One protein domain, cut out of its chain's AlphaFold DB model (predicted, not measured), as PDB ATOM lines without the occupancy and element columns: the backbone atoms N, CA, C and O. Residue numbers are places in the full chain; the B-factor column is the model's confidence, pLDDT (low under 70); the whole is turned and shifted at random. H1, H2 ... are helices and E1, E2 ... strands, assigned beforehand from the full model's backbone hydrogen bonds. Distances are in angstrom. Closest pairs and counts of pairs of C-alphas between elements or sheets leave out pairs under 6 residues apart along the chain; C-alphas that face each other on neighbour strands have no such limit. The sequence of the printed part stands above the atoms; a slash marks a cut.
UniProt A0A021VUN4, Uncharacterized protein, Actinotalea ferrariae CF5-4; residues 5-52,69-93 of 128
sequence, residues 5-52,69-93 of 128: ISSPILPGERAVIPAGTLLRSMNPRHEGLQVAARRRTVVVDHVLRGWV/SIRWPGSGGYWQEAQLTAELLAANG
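This is residues 5 to 52 and 69 to 93 of the 128 residues of an uncharacterized protein of Actinotalea ferrariae CF5-4 (UniProt A0A021VUN4). What shape is this? A twisted sheet of five strands has the antiparallel pair E1 and E4 crossing over one face, with the short helix H1 at one end beside E1. How is it made up? The 73 printed residues include eight named strands, E1 to E8, then H1; the class is mostly strand. The larger sheet, E3 E2 E8 E7 E5, is antiparallel; the whole is compact, radius of gyration of the C-alphas 11.6 A, spans 31 by 24 by 23 A.

What does the first strand pair with? E1, residues 14 to 17, is antiparallel to E4, residues 40 to 43; N 15 and O 42, 2.9 A apart, are within hydrogen-bond range, as are the pairs below. How does the larger sheet run? E2, residues 22 to 25, forms a hairpin with E3, residues 33 to 35 (N 23 and O 34, 2.7 A), and is antiparallel to E8, residues 79 to 83 (N 24 and O 81, 3.0 A). E8 forms a hairpin with E7, residues 69 to 73 (N 70 and O 82, 2.9 A), which is antiparallel to E5, residues 46 to 48 (N 48 and O 69, 2.8 A). E4 runs on into E5 at 100 degrees. What remains? E6, residues 50 to 52, pairs with no named strand. H1, residues 86 to 91, has every O i to N i+4 pair within range; its closest C-alpha pair with E1 is Val 16 and Ala 91, 6.6 A.

Where does E1 begin? C-alpha 14 is at (27.048, 29.915, -48.604). Which strands are longest? E7 and E8 span 13.6 A and 13.5 A. Where does H1 end? C-alpha 91 is at (17.996, 37.220, -50.800).

How far does it reach? The farthest C-alphas, Arg 29 and Gly 93, are 33.4 A apart. Is anything missing? Residues 53 to 68 are not printed; C-alphas 52 and 69 are 14.0 A apart. Is confidence low anywhere? No printed residue is under 70.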
ATOM      1  N   ILE A   5      11.774  19.211 -58.707       91.31
ATOM      2  CA  ILE A   5      12.192  20.604 -58.752       91.31
ATOM      3  C   ILE A   5      13.620  20.664 -58.220       91.31
ATOM      4  O   ILE A   5      13.913  20.220 -57.103       91.31
ATOM      5  N   SER A   6      14.521  21.178 -59.051       91.38
ATOM      6  CA  SER A   6      15.931  21.321 -58.691       91.38
ATOM      7  C   SER A   6      16.145  22.603 -57.895       91.38
ATOM      8  O   SER A   6      15.541  23.634 -58.183       91.38
ATOM      9  N   SER A   7      17.021  22.536 -56.896       94.62
ATOM     10  CA  SER A   7      17.468  23.727 -56.178       94.62
ATOM     11  C   SER A   7      18.515  24.478 -57.001       94.62
ATOM     12  O   SER A   7      19.447  23.838 -57.492       94.62
ATOM     13  N   PRO A   8      18.419  25.812 -57.104       95.81
ATOM     14  CA  PRO A   8      19.492  26.639 -57.644       95.81
ATOM     15  C   PRO A   8      20.634  26.878 -56.642       95.81
ATOM     16  O   PRO A   8      21.691  27.334 -57.051       95.81
ATOM     17  N   ILE A   9      20.428  26.585 -55.351       96.19
ATOM     18  CA  ILE A   9      21.466  26.623 -54.311       96.19
ATOM     19  C   ILE A   9      22.022  25.211 -54.126       96.19
ATOM     20  O   ILE A   9      21.248  24.265 -53.939       96.19
ATOM     21  N   LEU A  10      23.342  25.057 -54.154       97.12
ATOM     22  CA  LEU A  10      24.009  23.754 -54.126       97.12
ATOM     23  C   LEU A  10      24.615  23.417 -52.750       97.12
ATOM     24  O   LEU A  10      24.942  24.311 -51.965       97.12
ATOM     25  N   PRO A  11      24.810  22.119 -52.440       98.00
ATOM     26  CA  PRO A  11      25.634  21.700 -51.310       98.00
ATOM     27  C   PRO A  11      27.029  22.342 -51.342       98.00
ATOM     28  O   PRO A  11      27.667  22.415 -52.390       98.00
ATOM     29  N   GLY A  12      27.507  22.796 -50.185       98.12
ATOM     30  CA  GLY A  12      28.779  23.501 -50.009       98.12
ATOM     31  C   GLY A  12      28.701  25.020 -50.204       98.12
ATOM     32  O   GLY A  12      29.608  25.733 -49.765       98.12
ATOM     33  N   GLU A  13      27.631  25.544 -50.804       98.06
ATOM     34  CA  GLU A  13      27.473  26.985 -51.003       98.06
ATOM     35  C   GLU A  13      27.131  27.723 -49.707       98.06
ATOM     36  O   GLU A  13      26.568  27.177 -48.753       98.06
ATOM     37  N   ARG A  14      27.466  29.016 -49.678       98.19
ATOM     38  CA  ARG A  14      27.048  29.915 -48.604       98.19
ATOM     39  C   ARG A  14      25.694  30.516 -48.942       98.19
ATOM     40  O   ARG A  14      25.604  31.319 -49.863       98.19
ATOM     41  N   ALA A  15      24.685  30.197 -48.143       98.06
ATOM     42  CA  ALA A  15      23.353  30.769 -48.263       98.06
ATOM     43  C   ALA A  15      23.095  31.802 -47.159       98.06
ATOM     44  O   ALA A  15      23.360  31.577 -45.975       98.06
ATOM     45  N   VAL A  16      22.550  32.948 -47.540       98.25
ATOM     46  CA  VAL A  16      21.963  33.938 -46.646       98.25
ATOM     47  C   VAL A  16      20.573  33.465 -46.240       98.25
ATOM     48  O   VAL A  16      19.715  33.221 -47.081       98.25
ATOM     49  N   ILE A  17      20.336  33.406 -44.935       97.88
ATOM     50  CA  ILE A  17      19.031  33.216 -44.310       97.88
ATOM     51  C   ILE A  17      18.590  34.579 -43.757       97.88
ATOM     52  O   ILE A  17      19.160  35.030 -42.753       97.88
ATOM     53  N   PRO A  18      17.643  35.282 -44.403       97.62
ATOM     54  CA  PRO A  18      17.088  36.532 -43.893       97.62
ATOM     55  C   PRO A  18      16.435  36.387 -42.513       97.62
ATOM     56  O   PRO A  18      16.023  35.305 -42.096       97.62
ATOM     57  N   ALA A  19      16.301  37.510 -41.803       95.94
ATOM     58  CA  ALA A  19      15.392  37.557 -40.663       95.94
ATOM     59  C   ALA A  19      13.951  37.345 -41.157       95.94
ATOM     60  O   ALA A  19      13.589  37.808 -42.235       95.94
ATOM     61  N   GLY A  20      13.131  36.648 -40.376       94.81
ATOM     62  CA  GLY A  20      11.753  36.329 -40.742       94.81
ATOM     63  C   GLY A  20      11.576  35.020 -41.516       94.81
ATOM     64  O   GLY A  20      10.443  34.546 -41.586       94.81
ATOM     65  N   THR A  21      12.651  34.412 -42.035       96.31
ATOM     66  CA  THR A  21      12.596  33.099 -42.702       96.31
ATOM     67  C   THR A  21      12.114  32.024 -41.736       96.31
ATOM     68  O   THR A  21      12.590  31.953 -40.601       96.31
ATOM     69  N   LEU A  22      11.183  31.182 -42.182       96.38
ATOM     70  CA  LEU A  22      10.732  30.026 -41.416       96.38
ATOM     71  C   LEU A  22      11.745  28.893 -41.506       96.38
ATOM     72  O   LEU A  22      12.294  28.594 -42.564       96.38
ATOM     73  N   LEU A  23      11.985  28.281 -40.358       95.38
ATOM     74  CA  LEU A  23      12.996  27.276 -40.141       95.38
ATOM     75  C   LEU A  23      12.348  26.059 -39.517       95.38
ATOM     76  O   LEU A  23      11.565  26.184 -38.575       95.38
ATOM     77  N   ARG A  24      12.760  24.883 -39.966       94.50
ATOM     78  CA  ARG A  24      12.468  23.644 -39.259       94.50
ATOM     79  C   ARG A  24      13.723  23.176 -38.544       94.50
ATOM     80  O   ARG A  24      14.801  23.147 -39.134       94.50
ATOM     81  N   SER A  25      13.587  22.831 -37.268       93.25
ATOM     82  CA  SER A  25      14.647  22.201 -36.483       93.25
ATOM     83  C   SER A  25      14.346  20.715 -36.338       93.25
ATOM     84  O   SER A  25      13.206  20.343 -36.077       93.25
ATOM     85  N   MET A  26      15.362  19.863 -36.473       92.12
ATOM     86  CA  MET A  26      15.252  18.437 -36.130       92.12
ATOM     87  C   MET A  26      15.558  18.150 -34.657       92.12
ATOM     88  O   MET A  26      15.617  16.992 -34.249       92.12
ATOM     89  N   ASN A  27      15.785  19.184 -33.844       90.81
ATOM     90  CA  ASN A  27      15.945  19.007 -32.409       90.81
ATOM     91  C   ASN A  27      14.587  18.636 -31.785       90.81
ATOM     92  O   ASN A  27      13.673  19.458 -31.853       90.81
ATOM     93  N   PRO A  28      14.451  17.473 -31.122       88.00
ATOM     94  CA  PRO A  28      13.179  17.026 -30.551       88.00
ATOM     95  C   PRO A  28      12.656  17.949 -29.441       88.00
ATOM     96  O   PRO A  28      11.481  17.913 -29.116       88.00
ATOM     97  N   ARG A  29      13.507  18.801 -28.854       88.44
ATOM     98  CA  ARG A  29      13.090  19.812 -27.865       88.44
ATOM     99  C   ARG A  29      12.537  21.090 -28.500       88.44
ATOM    100  O   ARG A  29      12.059  21.969 -27.790       88.44
ATOM    101  N   HIS A  30      12.669  21.229 -29.813       82.50
ATOM    102  CA  HIS A  30      12.218  22.380 -30.580       82.50
ATOM    103  C   HIS A  30      11.243  21.901 -31.645       82.50
ATOM    104  O   HIS A  30      11.570  21.849 -32.830       82.50
ATOM    105  N   GLU A  31      10.052  21.526 -31.192       78.00
ATOM    106  CA  GLU A  31       8.973  21.127 -32.081       78.00
ATOM    107  C   GLU A  31       8.438  22.333 -32.864       78.00
ATOM    108  O   GLU A  31       8.351  23.452 -32.355       78.00
ATOM    109  N   GLY A  32       8.074  22.087 -34.124       85.12
ATOM    110  CA  GLY A  32       7.425  23.069 -34.986       85.12
ATOM    111  C   GLY A  32       8.362  23.989 -35.774       85.12
ATOM    112  O   GLY A  32       9.576  23.790 -35.872       85.12
ATOM    113  N   LEU A  33       7.741  24.986 -36.405       92.00
ATOM    114  CA  LEU A  33       8.421  25.995 -37.209       92.00
ATOM    115  C   LEU A  33       8.924  27.130 -36.319       92.00
ATOM    116  O   LEU A  33       8.197  27.661 -35.483       92.00
ATOM    117  N   GLN A  34      10.165  27.539 -36.546       92.50
ATOM    118  CA  GLN A  34      10.797  28.669 -35.879       92.50
ATOM    119  C   GLN A  34      11.023  29.802 -36.870       92.50
ATOM    120  O   GLN A  34      11.333  29.573 -38.034       92.50
ATOM    121  N   VAL A  35      10.927  31.044 -36.409       94.06
ATOM    122  CA  VAL A  35      11.261  32.209 -37.232       94.06
ATOM    123  C   VAL A  35      12.720  32.583 -36.992       94.06
ATOM    124  O   VAL A  35      13.153  32.749 -35.850       94.06
ATOM    125  N   ALA A  36      13.491  32.754 -38.063       94.56
ATOM    126  CA  ALA A  36      14.839  33.294 -37.990       94.56
ATOM    127  C   ALA A  36      14.795  34.713 -37.396       94.56
ATOM    128  O   ALA A  36      14.389  35.663 -38.061       94.56
ATOM    129  N   ALA A  37      15.232  34.873 -36.145       94.44
ATOM    130  CA  ALA A  37      15.196  36.170 -35.464       94.44
ATOM    131  C   ALA A  37      16.144  37.211 -36.089       94.44
ATOM    132  O   ALA A  37      15.916  38.411 -35.985       94.44
ATOM    133  N   ARG A  38      17.222  36.756 -36.735       96.06
ATOM    134  CA  ARG A  38      18.240  37.610 -37.355       96.06
ATOM    135  C   ARG A  38      18.720  37.024 -38.672       96.06
ATOM    136  O   ARG A  38      18.730  35.803 -38.841       96.06
ATOM    137  N   ARG A  39      19.204  37.904 -39.551       97.25
ATOM    138  CA  ARG A  39      19.938  37.507 -40.752       97.25
ATOM    139  C   ARG A  39      21.186  36.720 -40.354       97.25
ATOM    140  O   ARG A  39      21.910  37.121 -39.443       97.25
ATOM    141  N   ARG A  40      21.456  35.623 -41.056       96.94
ATOM    142  CA  ARG A  40      22.677  34.825 -40.889       96.94
ATOM    143  C   ARG A  40      23.104  34.194 -42.202       96.94
ATOM    144  O   ARG A  40      22.289  34.037 -43.099       96.94
ATOM    145  N   THR A  41      24.370  33.820 -42.284       97.94
ATOM    146  CA  THR A  41      24.923  33.077 -43.417       97.94
ATOM    147  C   THR A  41      25.238  31.667 -42.948       97.94
ATOM    148  O   THR A  41      25.827  31.502 -41.878       97.94
ATOM    149  N   VAL A  42      24.835  30.664 -43.720       97.75
ATOM    150  CA  VAL A  42      25.040  29.243 -43.425       97.75
ATOM    151  C   VAL A  42      25.786  28.590 -44.579       97.75
ATOM    152  O   VAL A  42      25.704  29.063 -45.709       97.75
ATOM    153  N   VAL A  43      26.523  27.520 -44.296       98.25
ATOM    154  CA  VAL A  43      27.053  26.639 -45.340       98.25
ATOM    155  C   VAL A  43      26.036  25.527 -45.532       98.25
ATOM    156  O   VAL A  43      25.685  24.849 -44.566       98.25
ATOM    157  N   VAL A  44      25.523  25.389 -46.751       98.31
ATOM    158  CA  VAL A  44      24.549  24.352 -47.091       98.31
ATOM    159  C   VAL A  44      25.253  23.004 -47.063       98.31
ATOM    160  O   VAL A  44      26.275  22.824 -47.713       98.31
ATOM    161  N   ASP A  45      24.708  22.054 -46.315       98.12
ATOM    162  CA  ASP A  45      25.236  20.690 -46.263       98.12
ATOM    163  C   ASP A  45      24.564  19.814 -47.320       98.12
ATOM    164  O   ASP A  45      25.226  19.127 -48.090       98.12
ATOM    165  N   HIS A  46      23.238  19.907 -47.424       96.50
ATOM    166  CA  HIS A  46      22.473  19.189 -48.433       96.50
ATOM    167  C   HIS A  46      21.202  19.929 -48.827       96.50
ATOM    168  O   HIS A  46      20.723  20.840 -48.151       96.50
ATOM    169  N   VAL A  47      20.649  19.488 -49.950       97.12
ATOM    170  CA  VAL A  47      19.404  19.985 -50.518       97.12
ATOM    171  C   VAL A  47      18.391  18.851 -50.502       97.12
ATOM    172  O   VAL A  47      18.626  17.782 -51.065       97.12
ATOM    173  N   LEU A  48      17.243  19.099 -49.887       94.81
ATOM    174  CA  LEU A  48      16.060  18.265 -50.026       94.81
ATOM    175  C   LEU A  48      15.357  18.647 -51.318       94.81
ATOM    176  O   LEU A  48      15.035  19.815 -51.543       94.81
ATOM    177  N   ARG A  49      15.148  17.651 -52.174       91.19
ATOM    178  CA  ARG A  49      14.532  17.840 -53.484       91.19
ATOM    179  C   ARG A  49      13.090  18.317 -53.326       91.19
ATOM    180  O   ARG A  49      12.380  17.793 -52.478       91.19
ATOM    181  N   GLY A  50      12.670  19.270 -54.153       92.06
ATOM    182  CA  GLY A  50      11.253  19.584 -54.324       92.06
ATOM    183  C   GLY A  50      10.630  18.701 -55.401       92.06
ATOM    184  O   GLY A  50      11.346  18.056 -56.173       92.06
ATOM    185  N   TRP A  51       9.307  18.670 -55.482       90.31
ATOM    186  CA  TRP A  51       8.579  17.960 -56.533       90.31
ATOM    187  C   TRP A  51       7.159  18.499 -56.697       90.31
ATOM    188  O   TRP A  51       6.657  19.212 -55.840       90.31
ATOM    189  N   VAL A  52       6.505  18.154 -57.800       86.38
ATOM    190  CA  VAL A  52       5.062  18.356 -57.972       86.38
ATOM    191  C   VAL A  52       4.344  17.081 -57.537       86.38
ATOM    192  O   VAL A  52       4.679  15.991 -58.012       86.38
ATOM    193  N   SER A  69      14.205  22.320 -50.125       97.56
ATOM    194  CA  SER A  69      14.743  22.938 -48.909       97.56
ATOM    195  C   SER A  69      16.253  22.783 -48.841       97.56
ATOM    196  O   SER A  69      16.789  21.745 -49.216       97.56
ATOM    197  N   ILE A  70      16.943  23.789 -48.319       97.94
ATOM    198  CA  ILE A  70      18.353  23.665 -47.936       97.94
ATOM    199  C   ILE A  70      18.442  23.241 -46.473       97.94
ATOM    200  O   ILE A  70      17.652  23.698 -45.645       97.94
ATOM    201  N   ARG A  71      19.410  22.380 -46.153       98.00
ATOM    202  CA  ARG A  71      19.672  21.897 -44.795       98.00
ATOM    203  C   ARG A  71      21.130  22.148 -44.413       98.00
ATOM    204  O   ARG A  71      22.032  22.017 -45.240       98.00
ATOM    205  N   TRP A  72      21.358  22.528 -43.160       97.69
ATOM    206  CA  TRP A  72      22.686  22.792 -42.600       97.69
ATOM    207  C   TRP A  72      22.756  22.395 -41.116       97.69
ATOM    208  O   TRP A  72      21.710  22.256 -40.463       97.69
ATOM    209  N   PRO A  73      23.962  22.218 -40.545       96.56
ATOM    210  CA  PRO A  73      24.117  21.923 -39.125       96.56
ATOM    211  C   PRO A  73      23.627  23.085 -38.250       96.56
ATOM    212  O   PRO A  73      24.093  24.221 -38.363       96.56
ATOM    213  N   GLY A  74      22.673  22.805 -37.368       91.81
ATOM    214  CA  GLY A  74      22.167  23.716 -36.348       91.81
ATOM    215  C   GLY A  74      22.889  23.577 -35.007       91.81
ATOM    216  O   GLY A  74      23.956  22.974 -34.888       91.81
ATOM    217  N   SER A  75      22.297  24.148 -33.956       85.56
ATOM    218  CA  SER A  75      22.812  24.017 -32.592       85.56
ATOM    219  C   SER A  75      22.563  22.616 -32.018       85.56
ATOM    220  O   SER A  75      21.540  21.983 -32.278       85.56
ATOM    221  N   GLY A  76      23.501  22.136 -31.196       85.62
ATOM    222  CA  GLY A  76      23.361  20.866 -30.476       85.62
ATOM    223  C   GLY A  76      23.481  19.610 -31.343       85.62
ATOM    224  O   GLY A  76      23.004  18.563 -30.927       85.62
ATOM    225  N   GLY A  77      24.082  19.710 -32.535       90.44
ATOM    226  CA  GLY A  77      24.261  18.576 -33.453       90.44
ATOM    227  C   GLY A  77      23.017  18.214 -34.269       90.44
ATOM    228  O   GLY A  77      23.028  17.219 -34.984       90.44
ATOM    229  N   TYR A  78      21.951  19.015 -34.182       94.25
ATOM    230  CA  TYR A  78      20.721  18.802 -34.942       94.25
ATOM    231  C   TYR A  78      20.714  19.604 -36.229       94.25
ATOM    232  O   TYR A  78      21.291  20.686 -36.309       94.25
ATOM    233  N   TRP A  79      19.996  19.107 -37.227       96.12
ATOM    234  CA  TRP A  79      19.841  19.811 -38.485       96.12
ATOM    235  C   TRP A  79      18.834  20.960 -38.408       96.12
ATOM    236  O   TRP A  79      17.834  20.885 -37.687       96.12
ATOM    237  N   GLN A  80      19.086  21.999 -39.203       96.75
ATOM    238  CA  GLN A  80      18.129  23.058 -39.509       96.75
ATOM    239  C   GLN A  80      17.858  23.119 -41.006       96.75
ATOM    240  O   GLN A  80      18.764  22.915 -41.810       96.75
ATOM    241  N   GLU A  81      16.616  23.431 -41.359       96.94
ATOM    242  CA  GLU A  81      16.141  23.525 -42.737       96.94
ATOM    243  C   GLU A  81      15.474  24.871 -43.008       96.94
ATOM    244  O   GLU A  81      14.828  25.436 -42.121       96.94
ATOM    245  N   ALA A  82      15.560  25.334 -44.253       97.19
ATOM    246  CA  ALA A  82      14.709  26.387 -44.800       97.19
ATOM    247  C   ALA A  82      14.220  26.000 -46.197       97.19
ATOM    248  O   ALA A  82      15.015  25.569 -47.038       97.19
ATOM    249  N   GLN A  83      12.926  26.197 -46.447       96.56
ATOM    250  CA  GLN A  83      12.350  26.072 -47.784       96.56
ATOM    251  C   GLN A  83      12.863  27.174 -48.711       96.56
ATOM    252  O   GLN A  83      12.984  28.335 -48.313       96.56
ATOM    253  N   LEU A  84      13.105  26.814 -49.968       96.25
ATOM    254  CA  LEU A  84      13.497  27.735 -51.031       96.25
ATOM    255  C   LEU A  84      12.291  28.518 -51.549       96.25
ATOM    256  O   LEU A  84      11.798  28.279 -52.647       96.25
ATOM    257  N   THR A  85      11.805  29.457 -50.738       94.62
ATOM    258  CA  THR A  85      10.778  30.415 -51.162       94.62
ATOM    259  C   THR A  85      11.365  31.484 -52.086       94.62
ATOM    260  O   THR A  85      12.584  31.682 -52.137       94.62
ATOM    261  N   ALA A  86      10.499  32.228 -52.781       92.56
ATOM    262  CA  ALA A  86      10.910  33.335 -53.641       92.56
ATOM    263  C   ALA A  86      11.756  34.380 -52.889       92.56
ATOM    264  O   ALA A  86      12.756  34.863 -53.415       92.56
ATOM    265  N   GLU A  87      11.418  34.682 -51.634       93.31
ATOM    266  CA  GLU A  87      12.156  35.651 -50.816       93.31
ATOM    267  C   GLU A  87      13.539  35.133 -50.426       93.31
ATOM    268  O   GLU A  87      14.503  35.900 -50.413       93.31
ATOM    269  N   LEU A  88      13.655  33.835 -50.119       95.44
ATOM    270  CA  LEU A  88      14.948  33.237 -49.804       95.44
ATOM    271  C   LEU A  88      15.851  33.213 -51.042       95.44
ATOM    272  O   LEU A  88      17.029  33.546 -50.937       95.44
ATOM    273  N   LEU A  89      15.305  32.875 -52.213       96.75
ATOM    274  CA  LEU A  89      16.047  32.886 -53.476       96.75
ATOM    275  C   LEU A  89      16.499  34.300 -53.850       96.75
ATOM    276  O   LEU A  89      17.686  34.514 -54.105       96.75
ATOM    277  N   ALA A  90      15.598  35.282 -53.761       96.31
ATOM    278  CA  ALA A  90      15.916  36.685 -54.004       96.31
ATOM    279  C   ALA A  90      17.017  37.199 -53.060       96.31
ATOM    280  O   ALA A  90      17.954  37.862 -53.502       96.31
ATOM    281  N   ALA A  91      16.970  36.837 -51.773       96.56
ATOM    282  CA  ALA A  91      17.996  37.220 -50.800       96.56
ATOM    283  C   ALA A  91      19.387  36.626 -51.085       96.56
ATOM    284  O   ALA A  91      20.385  37.135 -50.565       96.56
ATOM    285  N   ASN A  92      19.450  35.562 -51.886       97.94
ATOM    286  CA  ASN A  92      20.679  34.895 -52.306       97.94
ATOM    287  C   ASN A  92      21.112  35.261 -53.734       97.94
ATOM    288  O   ASN A  92      22.133  34.760 -54.193       97.94
ATOM    289  N   GLY A  93      20.363  36.117 -54.442       96.69
ATOM    290  CA  GLY A  93      20.609  36.392 -55.862       96.69
ATOM    291  C   GLY A  93      20.443  35.155 -56.752       96.69
ATOM    292  O   GLY A  93      20.992  35.111 -57.850       96.69
TER     293      GLY A  93